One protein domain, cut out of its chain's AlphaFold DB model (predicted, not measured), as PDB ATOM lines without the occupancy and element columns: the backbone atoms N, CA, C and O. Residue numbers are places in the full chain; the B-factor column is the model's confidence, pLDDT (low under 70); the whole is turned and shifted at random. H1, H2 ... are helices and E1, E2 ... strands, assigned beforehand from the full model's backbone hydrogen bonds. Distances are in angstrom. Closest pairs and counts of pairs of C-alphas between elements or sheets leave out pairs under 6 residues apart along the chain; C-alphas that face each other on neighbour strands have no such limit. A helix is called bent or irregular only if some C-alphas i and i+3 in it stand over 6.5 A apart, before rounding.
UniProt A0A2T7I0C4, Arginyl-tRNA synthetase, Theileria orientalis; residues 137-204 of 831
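Overview. This is residues 137 to 204 of the 831 residues of the protein "Arginyl-tRNA synthetase" of Theileria orientalis (UniProt A0A2T7I0C4). Two small two-stranded sheets follow each other along an elongated body, and one helix packs on each: H2 on E1 and E4, mainly at E4, and H1 on the hairpin of E2 and E3. A long link from E1 to H1 joins the two halves, and the chain returns from E3 to E4. The printed part has 68 residues, with four named strands and two named helices in the order E1, H1, E2, E3, E4, H2; both sheets are antiparallel and the class is mixed. It is compact, with a radius of gyration of the C-alphas of 11.6 A, and spans 37 by 20 by 19 A.

Along the chain. Find C-alpha 142 at (162.959, 158.834, 56.309), where E1 begins; it runs to residue 144, 6.8 A. H1, residues 156 to 164, measures 14.3 A and is irregular: C-alphas 157 and 160 are 7.3 A apart. Next come E2, residues 169 to 172, 9.7 A, E3, residues 175 to 178, 10.0 A, and E4, residues 182 to 185, 9.1 A. H2, residues 193 to 202, covers 14.3 A and ends with C-alpha 202 at (160.269, 155.972, 46.062).

Arrangement. Look first at E1 and E4, antiparallel at 160 degrees, with N 142 and O 185 2.8 A apart. The hairpin of E2 and E3 is antiparallel at 141 degrees, with N 170 and O 177 at 2.8 A. The closest C-alphas of H1 and E2 are those of Arg 163 and Thr 169, 5.6 A; of E4 and H2, those of Val 184 and Gln 195, 5.8 A. H1 and H2 are close but not clearly touching, C-alphas 162 and 198 being closest at 7.0 A; they run opposite ways at a shallow tilt of 18 degrees. E1 and E2 are apart. In H2 every O i to N i+4 pair is within hydrogen-bond range, in H1 3 of 5.

Size, cuts and confidence. The C-alphas of Met 173 and Asn 188, the two farthest apart, are 37.3 A apart. The printed part has no cut, and the link from E1 to H1, 11 residues, is long. Mean pLDDT of the printed part is 72.8; 25 residues are under 70, among them 199 to 204.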
ATOM      1  N   LEU A 137     175.724 154.652  55.000       56.72
ATOM      2  CA  LEU A 137     175.090 155.432  56.074       56.72
ATOM      3  C   LEU A 137     173.963 156.315  55.517       56.72
ATOM      4  O   LEU A 137     174.178 157.087  54.581       56.72
ATOM      5  N   ALA A 138     172.774 156.223  56.112       58.88
ATOM      6  CA  ALA A 138     171.652 157.099  55.800       58.88
ATOM      7  C   ALA A 138     171.934 158.523  56.305       58.88
ATOM      8  O   ALA A 138     172.244 158.731  57.479       58.88
ATOM      9  N   LYS A 139     171.833 159.519  55.418       57.06
ATOM     10  CA  LYS A 139     172.125 160.929  55.745       57.06
ATOM     11  C   LYS A 139     171.011 161.616  56.545       57.06
ATOM     12  O   LYS A 139     171.264 162.602  57.234       57.06
ATOM     13  N   GLU A 140     169.800 161.080  56.473       58.56
ATOM     14  CA  GLU A 140     168.599 161.598  57.121       58.56
ATOM     15  C   GLU A 140     167.672 160.447  57.529       58.56
ATOM     16  O   GLU A 140     167.809 159.327  57.032       58.56
ATOM     17  N   THR A 141     166.753 160.722  58.455       71.12
ATOM     18  CA  THR A 141     165.687 159.788  58.831       71.12
ATOM     19  C   THR A 141     164.526 159.953  57.859       71.12
ATOM     20  O   THR A 141     164.053 161.068  57.651       71.12
ATOM     21  N   ILE A 142     164.050 158.851  57.284       76.25
ATOM     22  CA  ILE A 142     162.959 158.834  56.309       76.25
ATOM     23  C   ILE A 142     161.801 158.013  56.866       76.25
ATOM     24  O   ILE A 142     161.957 156.822  57.133       76.25
ATOM     25  N   VAL A 143     160.631 158.643  56.981       81.31
ATOM     26  CA  VAL A 143     159.378 158.020  57.431       81.31
ATOM     27  C   VAL A 143     158.305 158.242  56.367       81.31
ATOM     28  O   VAL A 143     158.120 159.371  55.919       81.31
ATOM     29  N   LEU A 144     157.631 157.170  55.953       82.19
ATOM     30  CA  LEU A 144     156.432 157.207  55.114       82.19
ATOM     31  C   LEU A 144     155.226 157.323  56.039       82.19
ATOM     32  O   LEU A 144     155.106 156.509  56.953       82.19
ATOM     33  N   LYS A 145     154.367 158.319  55.824       78.69
ATOM     34  CA  LYS A 145     153.199 158.552  56.683       78.69
ATOM     35  C   LYS A 145     151.927 157.954  56.101       78.69
ATOM     36  O   LYS A 145     151.712 158.015  54.886       78.69
ATOM     37  N   GLU A 146     151.070 157.420  56.963       82.12
ATOM     38  CA  GLU A 146     149.725 156.989  56.585       82.12
ATOM     39  C   GLU A 146     148.930 158.182  56.024       82.12
ATOM     40  O   GLU A 146     148.928 159.272  56.593       82.12
ATOM     41  N   GLY A 147     148.314 158.010  54.850       67.88
ATOM     42  CA  GLY A 147     147.617 159.093  54.141       67.88
ATOM     43  C   GLY A 147     148.514 160.140  53.457       67.88
ATOM     44  O   GLY A 147     147.993 161.118  52.924       67.88
ATOM     45  N   GLY A 148     149.842 159.961  53.443       67.19
ATOM     46  CA  GLY A 148     150.775 160.853  52.744       67.19
ATOM     47  C   GLY A 148     150.774 160.697  51.215       67.19
ATOM     48  O   GLY A 148     150.405 159.658  50.669       67.19
ATOM     49  N   ASP A 149     151.265 161.718  50.505       69.00
ATOM     50  CA  ASP A 149     151.350 161.745  49.031       69.00
ATOM     51  C   ASP A 149     152.509 160.892  48.448       69.00
ATOM     52  O   ASP A 149     152.725 160.888  47.235       69.00
ATOM     53  N   ASP A 150     153.250 160.143  49.277       68.31
ATOM     54  CA  ASP A 150     154.467 159.397  48.893       68.31
ATOM     55  C   ASP A 150     154.263 158.370  47.760       68.31
ATOM     56  O   ASP A 150     155.219 158.029  47.062       68.31
ATOM     57  N   PHE A 151     153.033 157.884  47.557       70.19
ATOM     58  CA  PHE A 151     152.698 156.872  46.546       70.19
ATOM     59  C   PHE A 151     151.728 157.354  45.454       70.19
ATOM     60  O   PHE A 151     151.272 156.553  44.637       70.19
ATOM     61  N   LYS A 152     151.405 158.651  45.411       66.12
ATOM     62  CA  LYS A 152     150.343 159.203  44.549       66.12
ATOM     63  C   LYS A 152     150.574 158.981  43.049       66.12
ATOM     64  O   LYS A 152     149.609 158.760  42.322       66.12
ATOM     65  N   ASP A 153     151.831 159.009  42.607       58.28
ATOM     66  CA  ASP A 153     152.239 158.878  41.194       58.28
ATOM     67  C   ASP A 153     152.880 157.523  40.884       58.28
ATOM     68  O   ASP A 153     153.426 157.307  39.802       58.28
ATOM     69  N   ILE A 154     152.837 156.603  41.847       64.62
ATOM     70  CA  ILE A 154     153.379 155.260  41.710       64.62
ATOM     71  C   ILE A 154     152.255 154.352  41.189       64.62
ATOM     72  O   ILE A 154     151.228 154.217  41.859       64.62
ATOM     73  N   PRO A 155     152.417 153.703  40.015       70.88
ATOM     74  CA  PRO A 155     151.400 152.804  39.478       70.88
ATOM     75  C   PRO A 155     150.996 151.719  40.482       70.88
ATOM     76  O   PRO A 155     151.856 151.039  41.047       70.88
ATOM     77  N   GLY A 156     149.688 151.497  40.651       72.06
ATOM     78  CA  GLY A 156     149.142 150.515  41.596       72.06
ATOM     79  C   GLY A 156     149.664 149.085  41.411       72.06
ATOM     80  O   GLY A 156     149.738 148.320  42.369       72.06
ATOM     81  N   SER A 157     150.119 148.732  40.207       73.12
ATOM     82  CA  SER A 157     150.750 147.440  39.904       73.12
ATOM     83  C   SER A 157     152.035 147.169  40.700       73.12
ATOM     84  O   SER A 157     152.453 146.015  40.814       73.12
ATOM     85  N   MET A 158     152.665 148.201  41.270       71.75
ATOM     86  CA  MET A 158     153.888 148.066  42.067       71.75
ATOM     87  C   MET A 158     153.628 147.809  43.556       71.75
ATOM     88  O   MET A 158     154.568 147.482  44.280       71.75
ATOM     89  N   GLU A 159     152.375 147.871  44.011       83.94
ATOM     90  CA  GLU A 159     151.992 147.643  45.409       83.94
ATOM     91  C   GLU A 159     152.519 146.317  45.993       83.94
ATOM     92  O   GLU A 159     153.168 146.357  47.043       83.94
ATOM     93  N   PRO A 160     152.395 145.156  45.312       78.88
ATOM     94  CA  PRO A 160     152.875 143.890  45.868       78.88
ATOM     95  C   PRO A 160     154.392 143.867  46.101       78.88
ATOM     96  O   PRO A 160     154.891 143.064  46.892       78.88
ATOM     97  N   GLN A 161     155.145 144.724  45.404       78.19
ATOM     98  CA  GLN A 161     156.591 144.835  45.574       78.19
ATOM     99  C   GLN A 161     156.940 145.611  46.845       78.19
ATOM    100  O   GLN A 161     157.843 145.194  47.563       78.19
ATOM    101  N   PHE A 162     156.210 146.684  47.160       80.12
ATOM    102  CA  PHE A 162     156.388 147.423  48.412       80.12
ATOM    103  C   PHE A 162     155.986 146.576  49.622       80.12
ATOM    104  O   PHE A 162     156.755 146.494  50.582       80.12
ATOM    105  N   ARG A 163     154.884 145.821  49.515       81.88
ATOM    106  CA  ARG A 163     154.469 144.854  50.542       81.88
ATOM    107  C   ARG A 163     155.533 143.787  50.817       81.88
ATOM    108  O   ARG A 163     155.835 143.493  51.969       81.88
ATOM    109  N   LYS A 164     156.163 143.240  49.769       80.56
ATOM    110  CA  LYS A 164     157.277 142.275  49.902       80.56
ATOM    111  C   LYS A 164     158.528 142.865  50.554       80.56
ATOM    112  O   LYS A 164     159.298 142.117  51.149       80.56
ATOM    113  N   LEU A 165     158.734 144.175  50.439       78.81
ATOM    114  CA  LEU A 165     159.845 144.883  51.077       78.81
ATOM    115  C   LEU A 165     159.555 145.261  52.536       78.81
ATOM    116  O   LEU A 165     160.411 145.856  53.185       78.81
ATOM    117  N   GLY A 166     158.388 144.872  53.059       79.12
ATOM    118  CA  GLY A 166     157.976 145.115  54.438       79.12
ATOM    119  C   GLY A 166     157.253 146.443  54.643       79.12
ATOM    120  O   GLY A 166     156.943 146.772  55.782       79.12
ATOM    121  N   VAL A 167     156.965 147.192  53.573       85.25
ATOM    122  CA  VAL A 167     156.162 148.416  53.664       85.25
ATOM    123  C   VAL A 167     154.683 148.017  53.791       85.25
ATOM    124  O   VAL A 167     154.203 147.246  52.956       85.25
ATOM    125  N   PRO A 168     153.941 148.502  54.801       85.00
ATOM    126  CA  PRO A 168     152.543 148.138  55.015       85.00
ATOM    127  C   PRO A 168     151.645 148.840  53.986       85.00
ATOM    128  O   PRO A 168     151.080 149.890  54.264       85.00
ATOM    129  N   THR A 169     151.539 148.292  52.773       87.62
ATOM    130  CA  THR A 169     150.721 148.852  51.683       87.62
ATOM    131  C   THR A 169     149.499 147.991  51.345       87.62
ATOM    132  O   THR A 169     149.516 146.762  51.474       87.62
ATOM    133  N   ALA A 170     148.449 148.649  50.852       83.25
ATOM    134  CA  ALA A 170     147.260 148.060  50.246       83.25
ATOM    135  C   ALA A 170     146.881 148.799  48.954       83.25
ATOM    136  O   ALA A 170     147.277 149.940  48.722       83.25
ATOM    137  N   LEU A 171     146.102 148.139  48.100       84.19
ATOM    138  CA  LEU A 171     145.532 148.736  46.895       84.19
ATOM    139  C   LEU A 171     144.120 149.236  47.195       84.19
ATOM    140  O   LEU A 171     143.264 148.451  47.595       84.19
ATOM    141  N   ASN A 172     143.864 150.519  46.944       78.44
ATOM    142  CA  ASN A 172     142.525 151.101  46.981       78.44
ATOM    143  C   ASN A 172     142.265 151.846  45.667       78.44
ATOM    144  O   ASN A 172     143.007 152.763  45.316       78.44
ATOM    145  N   MET A 173     141.245 151.427  44.912       74.75
ATOM    146  CA  MET A 173     140.862 152.037  43.627       74.75
ATOM    147  C   MET A 173     142.046 152.236  42.652       74.75
ATOM    148  O   MET A 173     142.188 153.276  42.016       74.75
ATOM    149  N   GLY A 174     142.944 151.246  42.567       69.50
ATOM    150  CA  GLY A 174     144.113 151.282  41.676       69.50
ATOM    151  C   GLY A 174     145.287 152.150  42.152       69.50
ATOM    152  O   GLY A 174     146.306 152.202  41.465       69.50
ATOM    153  N   LYS A 175     145.185 152.789  43.324       78.56
ATOM    154  CA  LYS A 175     146.266 153.554  43.964       78.56
ATOM    155  C   LYS A 175     146.821 152.806  45.172       78.56
ATOM    156  O   LYS A 175     146.099 152.083  45.859       78.56
ATOM    157  N   ILE A 176     148.117 152.976  45.410       80.88
ATOM    158  CA  ILE A 176     148.805 152.396  46.565       80.88
ATOM    159  C   ILE A 176     148.516 153.272  47.781       80.88
ATOM    160  O   ILE A 176     148.781 154.472  47.755       80.88
ATOM    161  N   VAL A 177     147.990 152.669  48.842       83.62
ATOM    162  CA  VAL A 177     147.728 153.330  50.121       83.62
ATOM    163  C   VAL A 177     148.576 152.660  51.192       83.62
ATOM    164  O   VAL A 177     148.672 151.434  51.243       83.62
ATOM    165  N   LEU A 178     149.218 153.466  52.030       85.94
ATOM    166  CA  LEU A 178     149.954 152.994  53.198       85.94
ATOM    167  C   LEU A 178     148.960 152.743  54.347       85.94
ATOM    168  O   LEU A 178     148.075 153.562  54.547       85.94
ATOM    169  N   MET A 179     149.094 151.634  55.074       80.81
ATOM    170  CA  MET A 179     148.196 151.202  56.162       80.81
ATOM    171  C   MET A 179     148.691 151.600  57.567       80.81
ATOM    172  O   MET A 179     148.186 151.090  58.563       80.81
ATOM    173  N   GLY A 180     149.751 152.406  57.644       81.19
ATOM    174  CA  GLY A 180     150.382 152.839  58.890       81.19
ATOM    175  C   GLY A 180     151.750 153.468  58.636       81.19
ATOM    176  O   GLY A 180     152.391 153.173  57.625       81.19
ATOM    177  N   ASP A 181     152.212 154.323  59.547       83.25
ATOM    178  CA  ASP A 181     153.525 154.966  59.435       83.25
ATOM    179  C   ASP A 181     154.659 153.928  59.352       83.25
ATOM    180  O   ASP A 181     154.727 152.973  60.130       83.25
ATOM    181  N   PHE A 182     155.587 154.121  58.412       85.00
ATOM    182  CA  PHE A 182     156.696 153.201  58.169       85.00
ATOM    183  C   PHE A 182     158.037 153.932  58.095       85.00
ATOM    184  O   PHE A 182     158.293 154.724  57.185       85.00
ATOM    185  N   VAL A 183     158.934 153.631  59.035       82.50
ATOM    186  CA  VAL A 183     160.296 154.180  59.049       82.50
ATOM    187  C   VAL A 183     161.165 153.410  58.054       82.50
ATOM    188  O   VAL A 183     161.508 152.250  58.272       82.50
ATOM    189  N   VAL A 184     161.551 154.062  56.956       79.69
ATOM    190  CA  VAL A 184     162.407 153.462  55.923       79.69
ATOM    191  C   VAL A 184     163.853 153.418  56.392       79.69
ATOM    192  O   VAL A 184     164.497 152.390  56.250       79.69
ATOM    193  N   CYS A 185     164.388 154.495  56.958       79.50
ATOM    194  CA  CYS A 185     165.730 154.503  57.540       79.50
ATOM    195  C   CYS A 185     165.869 155.609  58.586       79.50
ATOM    196  O   CYS A 185     165.100 156.566  58.586       79.50
ATOM    197  N   GLU A 186     166.863 155.487  59.462       74.44
ATOM    198  CA  GLU A 186     167.210 156.511  60.448       74.44
ATOM    199  C   GLU A 186     168.584 157.104  60.145       74.44
ATOM    200  O   GLU A 186     169.506 156.389  59.737       74.44
ATOM    201  N   LYS A 187     168.732 158.406  60.390       68.88
ATOM    202  CA  LYS A 187     169.988 159.136  60.224       68.88
ATOM    203  C   LYS A 187     171.138 158.424  60.944       68.88
ATOM    204  O   LYS A 187     171.013 158.022  62.096       68.88
ATOM    205  N   ASN A 188     172.275 158.312  60.262       66.12
ATOM    206  CA  ASN A 188     173.508 157.666  60.719       66.12
ATOM    207  C   ASN A 188     173.415 156.148  60.971       66.12
ATOM    208  O   ASN A 188     174.366 155.568  61.494       66.12
ATOM    209  N   LYS A 189     172.335 155.472  60.555       71.50
ATOM    210  CA  LYS A 189     172.281 154.001  60.497       71.50
ATOM    211  C   LYS A 189     172.617 153.495  59.094       71.50
ATOM    212  O   LYS A 189     172.399 154.185  58.097       71.50
ATOM    213  N   ARG A 190     173.184 152.288  59.004       69.81
ATOM    214  CA  ARG A 190     173.501 151.653  57.715       69.81
ATOM    215  C   ARG A 190     172.234 151.125  57.042       69.81
ATOM    216  O   ARG A 190     171.392 150.520  57.699       69.81
ATOM    217  N   LEU A 191     172.120 151.344  55.734       65.75
ATOM    218  CA  LEU A 191     170.987 150.894  54.929       65.75
ATOM    219  C   LEU A 191     171.064 149.391  54.659       65.75
ATOM    220  O   LEU A 191     172.058 148.892  54.131       65.75
ATOM    221  N   SER A 192     169.990 148.674  54.963       74.88
ATOM    222  CA  SER A 192     169.793 147.295  54.515       74.88
ATOM    223  C   SER A 192     169.360 147.236  53.045       74.88
ATOM    224  O   SER A 192     168.862 148.210  52.478       74.88
ATOM    225  N   ALA A 193     169.489 146.056  52.435       64.56
ATOM    226  CA  ALA A 193     169.107 145.829  51.042       64.56
ATOM    227  C   ALA A 193     167.637 146.192  50.757       64.56
ATOM    228  O   ALA A 193     167.342 146.786  49.720       64.56
ATOM    229  N   ASN A 194     166.727 145.904  51.694       75.38
ATOM    230  CA  ASN A 194     165.309 146.236  51.548       75.38
ATOM    231  C   ASN A 194     165.075 147.751  51.622       75.38
ATOM    232  O   ASN A 194     164.338 148.293  50.803       75.38
ATOM    233  N   GLN A 195     165.753 148.455  52.534       74.06
ATOM    234  CA  GLN A 195     165.637 149.913  52.678       74.06
ATOM    235  C   GLN A 195     166.174 150.643  51.446       74.06
ATOM    236  O   GLN A 195     165.517 151.547  50.935       74.06
ATOM    237  N   SER A 196     167.315 150.201  50.907       61.38
ATOM    238  CA  SER A 196     167.832 150.695  49.630       61.38
ATOM    239  C   SER A 196     166.803 150.535  48.510       61.38
ATOM    240  O   SER A 196     166.534 151.491  47.789       61.38
ATOM    241  N   GLN A 197     166.164 149.366  48.391       60.38
ATOM    242  CA  GLN A 197     165.138 149.129  47.370       60.38
ATOM    243  C   GLN A 197     163.886 149.990  47.552       60.38
ATOM    244  O   GLN A 197     163.336 150.461  46.557       60.38
ATOM    245  N   ILE A 198     163.456 150.241  48.790       72.31
ATOM    246  CA  ILE A 198     162.329 151.139  49.078       72.31
ATOM    247  C   ILE A 198     162.671 152.576  48.659       72.31
ATOM    248  O   ILE A 198     161.874 153.210  47.971       72.31
ATOM    249  N   LEU A 199     163.869 153.073  48.992       65.56
ATOM    250  CA  LEU A 199     164.324 154.420  48.615       65.56
ATOM    251  C   LEU A 199     164.452 154.596  47.100       65.56
ATOM    252  O   LEU A 199     164.041 155.623  46.566       65.56
ATOM    253  N   ILE A 200     164.964 153.581  46.404       59.31
ATOM    254  CA  ILE A 200     165.067 153.561  44.938       59.31
ATOM    255  C   ILE A 200     163.681 153.642  44.300       59.31
ATOM    256  O   ILE A 200     163.451 154.457  43.413       59.31
ATOM    257  N   LYS A 201     162.747 152.808  44.768       62.22
ATOM    258  CA  LYS A 201     161.389 152.745  44.218       62.22
ATOM    259  C   LYS A 201     160.548 153.979  44.570       62.22
ATOM    260  O   LYS A 201     159.629 154.295  43.824       62.22
ATOM    261  N   ARG A 202     160.871 154.683  45.664       61.44
ATOM    262  CA  ARG A 202     160.269 155.972  46.062       61.44
ATOM    263  C   ARG A 202     160.855 157.170  45.300       61.44
ATOM    264  O   ARG A 202     160.146 158.125  45.012       61.44
ATOM    265  N   GLY A 203     162.151 157.148  44.988       55.12
ATOM    266  CA  GLY A 203     162.938 158.302  44.527       55.12
ATOM    267  C   GLY A 203     162.666 158.833  43.114       55.12
ATOM    268  O   GLY A 203     163.434 159.664  42.639       55.12
ATOM    269  N   ILE A 204     161.589 158.416  42.445       36.16
ATOM    270  CA  ILE A 204     161.291 158.811  41.056       36.16
ATOM    271  C   ILE A 204     160.902 160.303  40.938       36.16
ATOM    272  O   ILE A 204     160.954 160.863  39.849       36.16
TER     273      ILE A 204